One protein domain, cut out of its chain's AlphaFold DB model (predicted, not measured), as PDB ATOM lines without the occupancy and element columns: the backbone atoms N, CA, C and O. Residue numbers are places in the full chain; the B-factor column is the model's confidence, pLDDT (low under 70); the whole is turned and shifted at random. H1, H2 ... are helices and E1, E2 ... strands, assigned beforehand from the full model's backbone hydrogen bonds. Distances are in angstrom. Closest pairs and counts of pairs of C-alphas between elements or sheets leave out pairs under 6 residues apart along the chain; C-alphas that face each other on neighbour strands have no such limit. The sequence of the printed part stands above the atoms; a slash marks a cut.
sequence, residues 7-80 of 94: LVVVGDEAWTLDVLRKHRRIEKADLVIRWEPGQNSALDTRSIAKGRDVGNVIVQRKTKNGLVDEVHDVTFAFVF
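Overview. This is residues 7 to 80 of the 94 residues of an uncharacterized protein of Alphaproteobacteria bacterium MarineAlpha3_Bin2 (UniProt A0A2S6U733). What is the shape? A strongly twisted four-strand sheet, E3 E4 E5 E6, has H1 across one face, and a small sheet, E2 E1 E7, lies on that same side, with H2 over E1. Residues 37 to 55 reach away from both sheets. What is it made of? The printed part has 74 residues, with two named helices and seven named strands in the order E1 E2 H1 E3 E4 E5 E6 E7 H2; both sheets are antiparallel and the class is mixed. It is only just compact, close to loose, with a radius of gyration of the C-alphas of 13.2 A, and spans 45 by 25 by 19 A.

Arrangement. How is the large sheet built? E3, residues 25 to 28, E4, 31 to 36, E5, 56 to 63, and E6, 66 to 69, form a meander of antiparallel hairpins, with N 26 and O 33, N 34 and O 58, and N 61 and O 68 each 2.8 A apart. Where is H1? H1, residues 17 to 23, is on this sheet at a height of 7.4 A, over E4 and only just not over E3, on which 2 of its C-alphas fall; every O i to N i+4 pair in it is within hydrogen-bond range. Its closest C-alpha pair with E4 is Leu 20 and Trp 35, 5.9 A. What forms the small sheet? E1, 7 to 10, forms a hairpin with E2, 13 to 16 (N 8 to O 15, 2.9 A), and is antiparallel to E7, 73 to 76 (N 9 to O 73, 2.8 A). H1 only grazes it with residues 17 to 20; H2, residues 77 to 80, too short for an O i to N i+4 pair, is over E1 at a height of 9.3 A.

Along the chain. Which strands are long? E5 measures 22.2 A and E4 16.8 A from first to last C-alpha. Where are the ends? E1 begins at C-alpha 7, (4.519, -38.088, -40.605), and H2 ends at C-alpha 80, (7.237, -31.605, -36.680).

Size, cuts and confidence. How large is it? The two farthest C-alphas, Arg 46 and Lys 64, are 45.2 A apart. Is it unbroken and sure? The printed part has no cut, the link E4 to E5 is long, and pLDDT is under 70 in residues 40 to 53.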
ATOM      1  N   LEU A   7       5.692 -38.911 -40.398       95.50
ATOM      2  CA  LEU A   7       4.519 -38.088 -40.605       95.50
ATOM      3  C   LEU A   7       4.513 -37.570 -42.039       95.50
ATOM      4  O   LEU A   7       5.561 -37.182 -42.549       95.50
ATOM      5  N   VAL A   8       3.332 -37.519 -42.640       96.81
ATOM      6  CA  VAL A   8       3.055 -36.676 -43.806       96.81
ATOM      7  C   VAL A   8       2.406 -35.408 -43.287       96.81
ATOM      8  O   VAL A   8       1.385 -35.493 -42.605       96.81
ATOM      9  N   VAL A   9       3.005 -34.260 -43.572       97.88
ATOM     10  CA  VAL A   9       2.592 -32.947 -43.073       97.88
ATOM     11  C   VAL A   9       2.007 -32.136 -44.219       97.88
ATOM     12  O   VAL A   9       2.634 -32.022 -45.265       97.88
ATOM     13  N   VAL A  10       0.827 -31.557 -44.010       97.94
ATOM     14  CA  VAL A  10       0.170 -30.628 -44.937       97.94
ATOM     15  C   VAL A  10      -0.273 -29.416 -44.129       97.94
ATOM     16  O   VAL A  10      -1.152 -29.526 -43.272       97.94
ATOM     17  N   GLY A  11       0.353 -28.261 -44.356       96.38
ATOM     18  CA  GLY A  11       0.146 -27.101 -43.486       96.38
ATOM     19  C   GLY A  11       0.457 -27.458 -42.028       96.38
ATOM     20  O   GLY A  11       1.525 -28.001 -41.744       96.38
ATOM     21  N   ASP A  12      -0.453 -27.164 -41.101       97.31
ATOM     22  CA  ASP A  12      -0.274 -27.412 -39.657       97.31
ATOM     23  C   ASP A  12      -0.850 -28.750 -39.179       97.31
ATOM     24  O   ASP A  12      -0.967 -29.007 -37.979       97.31
ATOM     25  N   GLU A  13      -1.198 -29.626 -40.117       98.12
ATOM     26  CA  GLU A  13      -1.714 -30.952 -39.823       98.12
ATOM     27  C   GLU A  13      -0.767 -32.031 -40.321       98.12
ATOM     28  O   GLU A  13      -0.105 -31.892 -41.347       98.12
ATOM     29  N   ALA A  14      -0.720 -33.134 -39.587       98.06
ATOM     30  CA  ALA A  14       0.119 -34.262 -39.916       98.06
ATOM     31  C   ALA A  14      -0.629 -35.580 -39.744       98.06
ATOM     32  O   ALA A  14      -1.406 -35.751 -38.806       98.06
ATOM     33  N   TRP A  15      -0.345 -36.546 -40.607       97.88
ATOM     34  CA  TRP A  15      -0.868 -37.905 -40.530       97.88
ATOM     35  C   TRP A  15       0.284 -38.862 -40.308       97.88
ATOM     36  O   TRP A  15       1.294 -38.809 -41.011       97.88
ATOM     37  N   THR A  16       0.142 -39.764 -39.338       96.12
ATOM     38  CA  THR A  16       1.127 -40.839 -39.198       96.12
ATOM     39  C   THR A  16       1.091 -41.731 -40.430       96.12
ATOM     40  O   THR A  16       0.011 -42.062 -40.927       96.12
ATOM     41  N   LEU A  17       2.263 -42.166 -40.887       92.75
ATOM     42  CA  LEU A  17       2.351 -43.033 -42.054       92.75
ATOM     43  C   LEU A  17       1.547 -44.334 -41.882       92.75
ATOM     44  O   LEU A  17       0.953 -44.823 -42.835       92.75
ATOM     45  N   ASP A  18       1.466 -44.868 -40.660       92.19
ATOM     46  CA  ASP A  18       0.677 -46.070 -40.369       92.19
ATOM     47  C   ASP A  18      -0.816 -45.894 -40.676       92.19
ATOM     48  O   ASP A  18      -1.445 -46.807 -41.212       92.19
ATOM     49  N   VAL A  19      -1.378 -44.716 -40.397       95.31
ATOM     50  CA  VAL A  19      -2.776 -44.397 -40.725       95.31
ATOM     51  C   VAL A  19      -2.954 -44.297 -42.237       95.31
ATOM     52  O   VAL A  19      -3.891 -44.873 -42.782       95.31
ATOM     53  N   LEU A  20      -2.027 -43.639 -42.933       94.81
ATOM     54  CA  LEU A  20      -2.083 -43.529 -44.390       94.81
ATOM     55  C   LEU A  20      -1.985 -44.891 -45.071       94.81
ATOM     56  O   LEU A  20      -2.804 -45.211 -45.926       94.81
ATOM     57  N   ARG A  21      -1.056 -45.736 -44.626       92.25
ATOM     58  CA  ARG A  21      -0.894 -47.101 -45.124       92.25
ATOM     59  C   ARG A  21      -2.130 -47.964 -44.872       92.25
ATOM     60  O   ARG A  21      -2.521 -48.739 -45.744       92.25
ATOM     61  N   LYS A  22      -2.754 -47.834 -43.697       93.88
ATOM     62  CA  LYS A  22      -3.964 -48.586 -43.339       93.88
ATOM     63  C   LYS A  22      -5.153 -48.209 -44.224       93.88
ATOM     64  O   LYS A  22      -5.865 -49.096 -44.681       93.88
ATOM     65  N   HIS A  23      -5.376 -46.914 -44.442       95.62
ATOM     66  CA  HIS A  23      -6.567 -46.429 -45.142       95.62
ATOM     67  C   HIS A  23      -6.362 -46.282 -46.656       95.62
ATOM     68  O   HIS A  23      -7.346 -46.262 -47.390       95.62
ATOM     69  N   ARG A  24      -5.111 -46.198 -47.140       94.94
ATOM     70  CA  ARG A  24      -4.671 -45.944 -48.535       94.94
ATOM     71  C   ARG A  24      -5.156 -44.633 -49.155       94.94
ATOM     72  O   ARG A  24      -4.516 -44.105 -50.058       94.94
ATOM     73  N   ARG A  25      -6.268 -44.093 -48.672       96.56
ATOM     74  CA  ARG A  25      -6.866 -42.833 -49.076       96.56
ATOM     75  C   ARG A  25      -7.522 -42.180 -47.865       96.56
ATOM     76  O   ARG A  25      -8.351 -42.792 -47.200       96.56
ATOM     77  N   ILE A  26      -7.155 -40.934 -47.606       97.44
ATOM     78  CA  ILE A  26      -7.749 -40.077 -46.585       97.44
ATOM     79  C   ILE A  26      -8.298 -38.838 -47.271       97.44
ATOM     80  O   ILE A  26      -7.599 -38.202 -48.058       97.44
ATOM     81  N   GLU A  27      -9.543 -38.492 -46.963       97.38
ATOM     82  CA  GLU A  27     -10.184 -37.278 -47.455       97.38
ATOM     83  C   GLU A  27     -10.622 -36.403 -46.288       97.38
ATOM     84  O   GLU A  27     -11.373 -36.849 -45.420       97.38
ATOM     85  N   LYS A  28     -10.171 -35.148 -46.278       96.56
ATOM     86  CA  LYS A  28     -10.562 -34.141 -45.292       96.56
ATOM     87  C   LYS A  28     -10.938 -32.852 -46.013       96.56
ATOM     88  O   LYS A  28     -10.060 -32.134 -46.473       96.56
ATOM     89  N   ALA A  29     -12.234 -32.542 -46.061       95.75
ATOM     90  CA  ALA A  29     -12.755 -31.430 -46.857       95.75
ATOM     91  C   ALA A  29     -12.293 -31.531 -48.329       95.75
ATOM     92  O   ALA A  29     -12.663 -32.480 -49.026       95.75
ATOM     93  N   ASP A  30     -11.493 -30.579 -48.801       97.12
ATOM     94  CA  ASP A  30     -10.894 -30.564 -50.134       97.12
ATOM     95  C   ASP A  30      -9.592 -31.377 -50.227       97.12
ATOM     96  O   ASP A  30      -9.198 -31.751 -51.329       97.12
ATOM     97  N   LEU A  31      -8.940 -31.686 -49.105       98.12
ATOM     98  CA  LEU A  31      -7.676 -32.416 -49.067       98.12
ATOM     99  C   LEU A  31      -7.882 -33.912 -49.330       98.12
ATOM    100  O   LEU A  31      -8.713 -34.565 -48.696       98.12
ATOM    101  N   VAL A  32      -7.064 -34.467 -50.218       98.12
ATOM    102  CA  VAL A  32      -7.002 -35.888 -50.557       98.12
ATOM    103  C   VAL A  32      -5.560 -36.358 -50.410       98.12
ATOM    104  O   VAL A  32      -4.682 -35.909 -51.142       98.12
ATOM    105  N   ILE A  33      -5.321 -37.301 -49.502       97.88
ATOM    106  CA  ILE A  33      -4.022 -37.948 -49.317       97.88
ATOM    107  C   ILE A  33      -4.149 -39.400 -49.755       97.88
ATOM    108  O   ILE A  33      -5.008 -40.124 -49.252       97.88
ATOM    109  N   ARG A  34      -3.303 -39.841 -50.683       96.62
ATOM    110  CA  ARG A  34      -3.191 -41.241 -51.094       96.62
ATOM    111  C   ARG A  34      -1.845 -41.813 -50.691       96.62
ATOM    112  O   ARG A  34      -0.844 -41.101 -50.678       96.62
ATOM    113  N   TRP A  35      -1.852 -43.099 -50.383       94.69
ATOM    114  CA  TRP A  35      -0.663 -43.882 -50.107       94.69
ATOM    115  C   TRP A  35      -0.687 -45.155 -50.940       94.69
ATOM    116  O   TRP A  35      -1.678 -45.891 -50.931       94.69
ATOM    117  N   GLU A  36       0.418 -45.428 -51.620       88.50
ATOM    118  CA  GLU A  36       0.626 -46.640 -52.406       88.50
ATOM    119  C   GLU A  36       1.928 -47.326 -51.974       88.50
ATOM    120  O   GLU A  36       2.900 -46.638 -51.656       88.50
ATOM    121  N   PRO A  37       1.985 -48.668 -51.940       83.44
ATOM    122  CA  PRO A  37       3.215 -49.377 -51.598       83.44
ATOM    123  C   PRO A  37       4.302 -49.152 -52.657       83.44
ATOM    124  O   PRO A  37       3.995 -48.870 -53.817       83.44
ATOM    125  N   GLY A  38       5.571 -49.344 -52.283       76.31
ATOM    126  CA  GLY A  38       6.661 -49.462 -53.263       76.31
ATOM    127  C   GLY A  38       7.852 -48.522 -53.081       76.31
ATOM    128  O   GLY A  38       8.637 -48.382 -54.017       76.31
ATOM    129  N   GLN A  39       8.033 -47.905 -51.908       70.31
ATOM    130  CA  GLN A  39       9.241 -47.129 -51.612       70.31
ATOM    131  C   GLN A  39       9.783 -47.492 -50.228       70.31
ATOM    132  O   GLN A  39       9.181 -47.167 -49.212       70.31
ATOM    133  N   ASN A  40      10.965 -48.103 -50.159       66.38
ATOM    134  CA  ASN A  40      11.608 -48.411 -48.878       66.38
ATOM    135  C   ASN A  40      12.488 -47.251 -48.397       66.38
ATOM    136  O   ASN A  40      13.213 -46.643 -49.186       66.38
ATOM    137  N   SER A  41      12.497 -46.972 -47.088       59.78
ATOM    138  CA  SER A  41      13.414 -45.962 -46.540       59.78
ATOM    139  C   SER A  41      14.862 -46.454 -46.504       59.78
ATOM    140  O   SER A  41      15.155 -47.475 -45.886       59.78
ATOM    141  N   ALA A  42      15.787 -45.660 -47.048       55.66
ATOM    142  CA  ALA A  42      17.230 -45.882 -46.904       55.66
ATOM    143  C   ALA A  42      17.771 -45.562 -45.492       55.66
ATOM    144  O   ALA A  42      18.843 -46.032 -45.124       55.66
ATOM    145  N   LEU A  43      17.038 -44.777 -44.690       56.25
ATOM    146  CA  LEU A  43      17.456 -44.336 -43.350       56.25
ATOM    147  C   LEU A  43      17.099 -45.325 -42.228       56.25
ATOM    148  O   LEU A  43      17.619 -45.192 -41.125       56.25
ATOM    149  N   ASP A  44      16.226 -46.305 -42.485       51.69
ATOM    150  CA  ASP A  44      15.774 -47.248 -41.448       51.69
ATOM    151  C   ASP A  44      16.710 -48.455 -41.268       51.69
ATOM    152  O   ASP A  44      16.715 -49.067 -40.202       51.69
ATOM    153  N   THR A  45      17.532 -48.789 -42.270       46.16
ATOM    154  CA  THR A  45      18.488 -49.909 -42.223       46.16
ATOM    155  C   THR A  45      19.635 -49.711 -43.215       46.16
ATOM    156  O   THR A  45      19.424 -49.211 -44.313       46.16
ATOM    157  N   ARG A  46      20.840 -50.231 -42.908       53.25
ATOM    158  CA  ARG A  46      21.986 -50.289 -43.856       53.25
ATOM    159  C   ARG A  46      21.685 -51.053 -45.160       53.25
ATOM    160  O   ARG A  46      22.455 -50.971 -46.107       53.25
ATOM    161  N   SER A  47      20.591 -51.818 -45.200       50.03
ATOM    162  CA  SER A  47      20.093 -52.521 -46.383       50.03
ATOM    163  C   SER A  47      18.718 -51.967 -46.759       50.03
ATOM    164  O   SER A  47      17.768 -52.101 -45.988       50.03
ATOM    165  N   ILE A  48      18.613 -51.366 -47.946       49.91
ATOM    166  CA  ILE A  48      17.389 -50.728 -48.468       49.91
ATOM    167  C   ILE A  48      16.242 -51.748 -48.609       49.91
ATOM    168  O   ILE A  48      15.082 -51.429 -48.360       49.91
ATOM    169  N   ALA A  49      16.556 -53.010 -48.925       49.75
ATOM    170  CA  ALA A  49      15.568 -54.083 -49.075       49.75
ATOM    171  C   ALA A  49      14.888 -54.501 -47.753       49.75
ATOM    172  O   ALA A  49      13.834 -55.127 -47.787       49.75
ATOM    173  N   LYS A  50      15.475 -54.158 -46.596       48.50
ATOM    174  CA  LYS A  50      14.909 -54.418 -45.257       48.50
ATOM    175  C   LYS A  50      14.308 -53.166 -44.604       48.50
ATOM    176  O   LYS A  50      13.847 -53.246 -43.467       48.50
ATOM    177  N   GLY A  51      14.335 -52.027 -45.300       56.84
ATOM    178  CA  GLY A  51      13.753 -50.780 -44.815       56.84
ATOM    179  C   GLY A  51      12.233 -50.895 -44.726       56.84
ATOM    180  O   GLY A  51      11.611 -51.591 -45.527       56.84
ATOM    181  N   ARG A  52      11.619 -50.216 -43.751       62.38
ATOM    182  CA  ARG A  52      10.155 -50.116 -43.671       62.38
ATOM    183  C   ARG A  52       9.646 -49.483 -44.975       62.38
ATOM    184  O   ARG A  52      10.197 -48.463 -45.394       62.38
ATOM    185  N   ASP A  53       8.626 -50.083 -45.595       67.25
ATOM    186  CA  ASP A  53       7.952 -49.503 -46.765       67.25
ATOM    187  C   ASP A  53       7.315 -48.178 -46.337       67.25
ATOM    188  O   ASP A  53       6.370 -48.138 -45.542       67.25
ATOM    189  N   VAL A  54       7.928 -47.098 -46.799       70.25
ATOM    190  CA  VAL A  54       7.448 -45.732 -46.649       70.25
ATOM    191  C   VAL A  54       6.349 -45.451 -47.667       70.25
ATOM    192  O   VAL A  54       5.469 -44.644 -47.385       70.25
ATOM    193  N   GLY A  55       6.341 -46.178 -48.787       80.31
ATOM    194  CA  GLY A  55       5.402 -46.025 -49.888       80.31
ATOM    195  C   GLY A  55       5.499 -44.676 -50.597       80.31
ATOM    196  O   GLY A  55       6.304 -43.810 -50.258       80.31
ATOM    197  N   ASN A  56       4.648 -44.505 -51.598       87.12
ATOM    198  CA  ASN A  56       4.475 -43.270 -52.343       87.12
ATOM    199  C   ASN A  56       3.273 -42.513 -51.776       87.12
ATOM    200  O   ASN A  56       2.162 -43.044 -51.730       87.12
ATOM    201  N   VAL A  57       3.501 -41.277 -51.336       92.38
ATOM    202  CA  VAL A  57       2.458 -40.387 -50.818       92.38
ATOM    203  C   VAL A  57       2.113 -39.364 -51.892       92.38
ATOM    204  O   VAL A  57       2.994 -38.685 -52.408       92.38
ATOM    205  N   ILE A  58       0.826 -39.239 -52.207       95.50
ATOM    206  CA  ILE A  58       0.314 -38.214 -53.120       95.50
ATOM    207  C   ILE A  58      -0.675 -37.350 -52.346       95.50
ATOM    208  O   ILE A  58      -1.681 -37.858 -51.845       95.50
ATOM    209  N   VAL A  59      -0.397 -36.052 -52.254       97.75
ATOM    210  CA  VAL A  59      -1.250 -35.072 -51.574       97.75
ATOM    211  C   VAL A  59      -1.820 -34.117 -52.608       97.75
ATOM    212  O   VAL A  59      -1.076 -33.530 -53.388       97.75
ATOM    213  N   GLN A  60      -3.142 -33.983 -52.627       98.44
ATOM    214  CA  GLN A  60      -3.858 -33.157 -53.593       98.44
ATOM    215  C   GLN A  60      -5.018 -32.410 -52.943       98.44
ATOM    216  O   GLN A  60      -5.590 -32.877 -51.959       98.44
ATOM    217  N   ARG A  61      -5.429 -31.294 -53.545       98.06
ATOM    218  CA  ARG A  61      -6.672 -30.587 -53.223       98.06
ATOM    219  C   ARG A  61      -7.692 -30.714 -54.343       98.06
ATOM    220  O   ARG A  61      -7.359 -30.634 -55.525       98.06
ATOM    221  N   LYS A  62      -8.956 -30.887 -53.963       98.00
ATOM    222  CA  LYS A  62     -10.107 -30.805 -54.863       98.00
ATOM    223  C   LYS A  62     -10.359 -29.345 -55.216       98.00
ATOM    224  O   LYS A  62     -10.692 -28.532 -54.361       98.00
ATOM    225  N   THR A  63     -10.261 -29.036 -56.498       96.56
ATOM    226  CA  THR A  63     -10.598 -27.731 -57.067       96.56
ATOM    227  C   THR A  63     -11.748 -27.880 -58.060       96.56
ATOM    228  O   THR A  63     -12.146 -28.993 -58.410       96.56
ATOM    229  N   LYS A  64     -12.260 -26.759 -58.582       96.06
ATOM    230  CA  LYS A  64     -13.252 -26.770 -59.673       96.06
ATOM    231  C   LYS A  64     -12.746 -27.480 -60.938       96.06
ATOM    232  O   LYS A  64     -13.557 -27.986 -61.702       96.06
ATOM    233  N   ASN A  65     -11.427 -27.541 -61.128       94.69
ATOM    234  CA  ASN A  65     -10.779 -28.124 -62.304       94.69
ATOM    235  C   ASN A  65     -10.282 -29.561 -62.057       94.69
ATOM    236  O   ASN A  65      -9.580 -30.115 -62.897       94.69
ATOM    237  N   GLY A  66     -10.620 -30.161 -60.909       95.62
ATOM    238  CA  GLY A  66     -10.166 -31.496 -60.515       95.62
ATOM    239  C   GLY A  66      -9.134 -31.475 -59.389       95.62
ATOM    240  O   GLY A  66      -9.067 -30.525 -58.604       95.62
ATOM    241  N   LEU A  67      -8.368 -32.562 -59.273       97.50
ATOM    242  CA  LEU A  67      -7.333 -32.720 -58.251       97.50
ATOM    243  C   LEU A  67      -6.045 -32.014 -58.681       97.50
ATOM    244  O   LEU A  67      -5.557 -32.250 -59.782       97.50
ATOM    245  N   VAL A  68      -5.500 -31.182 -57.798       97.81
ATOM    246  CA  VAL A  68      -4.238 -30.456 -58.002       97.81
ATOM    247  C   VAL A  68      -3.281 -30.809 -56.874       97.81
ATOM    248  O   VAL A  68      -3.718 -30.921 -55.730       97.81
ATOM    249  N   ASP A  69      -2.003 -31.003 -57.190       97.75
ATOM    250  CA  ASP A  69      -0.980 -31.345 -56.201       97.75
ATOM    251  C   ASP A  69      -0.825 -30.251 -55.142       97.75
ATOM    252  O   ASP A  69      -0.861 -29.057 -55.435       97.75
ATOM    253  N   GLU A  70      -0.663 -30.689 -53.899       97.38
ATOM    254  CA  GLU A  70      -0.531 -29.839 -52.723       97.38
ATOM    255  C   GLU A  70       0.834 -30.062 -52.073       97.38
ATOM    256  O   GLU A  70       1.329 -31.193 -51.966       97.38
ATOM    257  N   VAL A  71       1.434 -28.967 -51.601       97.19
ATOM    258  CA  VAL A  71       2.711 -29.008 -50.885       97.19
ATOM    259  C   VAL A  71       2.566 -29.830 -49.609       97.19
ATOM    260  O   VAL A  71       1.666 -29.610 -48.796       97.19
ATOM    261  N   HIS A  72       3.488 -30.768 -49.422       96.50
ATOM    262  CA  HIS A  72       3.558 -31.594 -48.232       96.50
ATOM    263  C   HIS A  72       5.002 -31.966 -47.913       96.50
ATOM    264  O   HIS A  72       5.850 -32.011 -48.802       96.50
ATOM    265  N   ASP A  73       5.244 -32.305 -46.650       95.00
ATOM    266  CA  ASP A  73       6.526 -32.823 -46.183       95.00
ATOM    267  C   ASP A  73       6.371 -34.247 -45.651       95.00
ATOM    268  O   ASP A  73       5.359 -34.593 -45.038       95.00
ATOM    269  N   VAL A  74       7.412 -35.064 -45.807       92.81
ATOM    270  CA  VAL A  74       7.552 -36.337 -45.090       92.81
ATOM    271  C   VAL A  74       8.676 -36.186 -44.071       92.81
ATOM    272  O   VAL A  74       9.841 -36.056 -44.435       92.81
ATOM    273  N   THR A  75       8.341 -36.187 -42.781       94.00
ATOM    274  CA  THR A  75       9.305 -35.908 -41.703       94.00
ATOM    275  C   THR A  75       9.055 -36.764 -40.462       94.00
ATOM    276  O   THR A  75       8.124 -37.567 -40.417       94.00
ATOM    277  N   PHE A  76       9.896 -36.626 -39.440       94.69
ATOM    278  CA  PHE A  76       9.718 -37.307 -38.160       94.69
ATOM    279  C   PHE A  76       8.905 -36.474 -37.169       94.69
ATOM    280  O   PHE A  76       8.940 -35.242 -37.170       94.69
ATOM    281  N   ALA A  77       8.214 -37.158 -36.257       95.94
ATOM    282  CA  ALA A  77       7.370 -36.532 -35.248       95.94
ATOM    283  C   ALA A  77       8.111 -35.528 -34.355       95.94
ATOM    284  O   ALA A  77       7.531 -34.508 -33.983       95.94
ATOM    285  N   PHE A  78       9.383 -35.779 -34.027       95.75
ATOM    286  CA  PHE A  78      10.169 -34.821 -33.246       95.75
ATOM    287  C   PHE A  78      10.461 -33.527 -34.022       95.75
ATOM    288  O   PHE A  78      10.408 -32.455 -33.426       95.75
ATOM    289  N   VAL A  79      10.711 -33.614 -35.335       97.19
ATOM    290  CA  VAL A  79      10.941 -32.447 -36.203       97.19
ATOM    291  C   VAL A  79       9.659 -31.633 -36.295       97.19
ATOM    292  O   VAL A  79       9.666 -30.445 -35.990       97.19
ATOM    293  N   PHE A  80       8.534 -32.280 -36.616       97.56
ATOM    294  CA  PHE A  80       7.237 -31.605 -36.680       97.56
ATOM    295  C   PHE A  80       6.917 -30.870 -35.375       97.56
ATOM    296  O   PHE A  80       6.570 -29.698 -35.407       97.56
TER     297      PHE A  80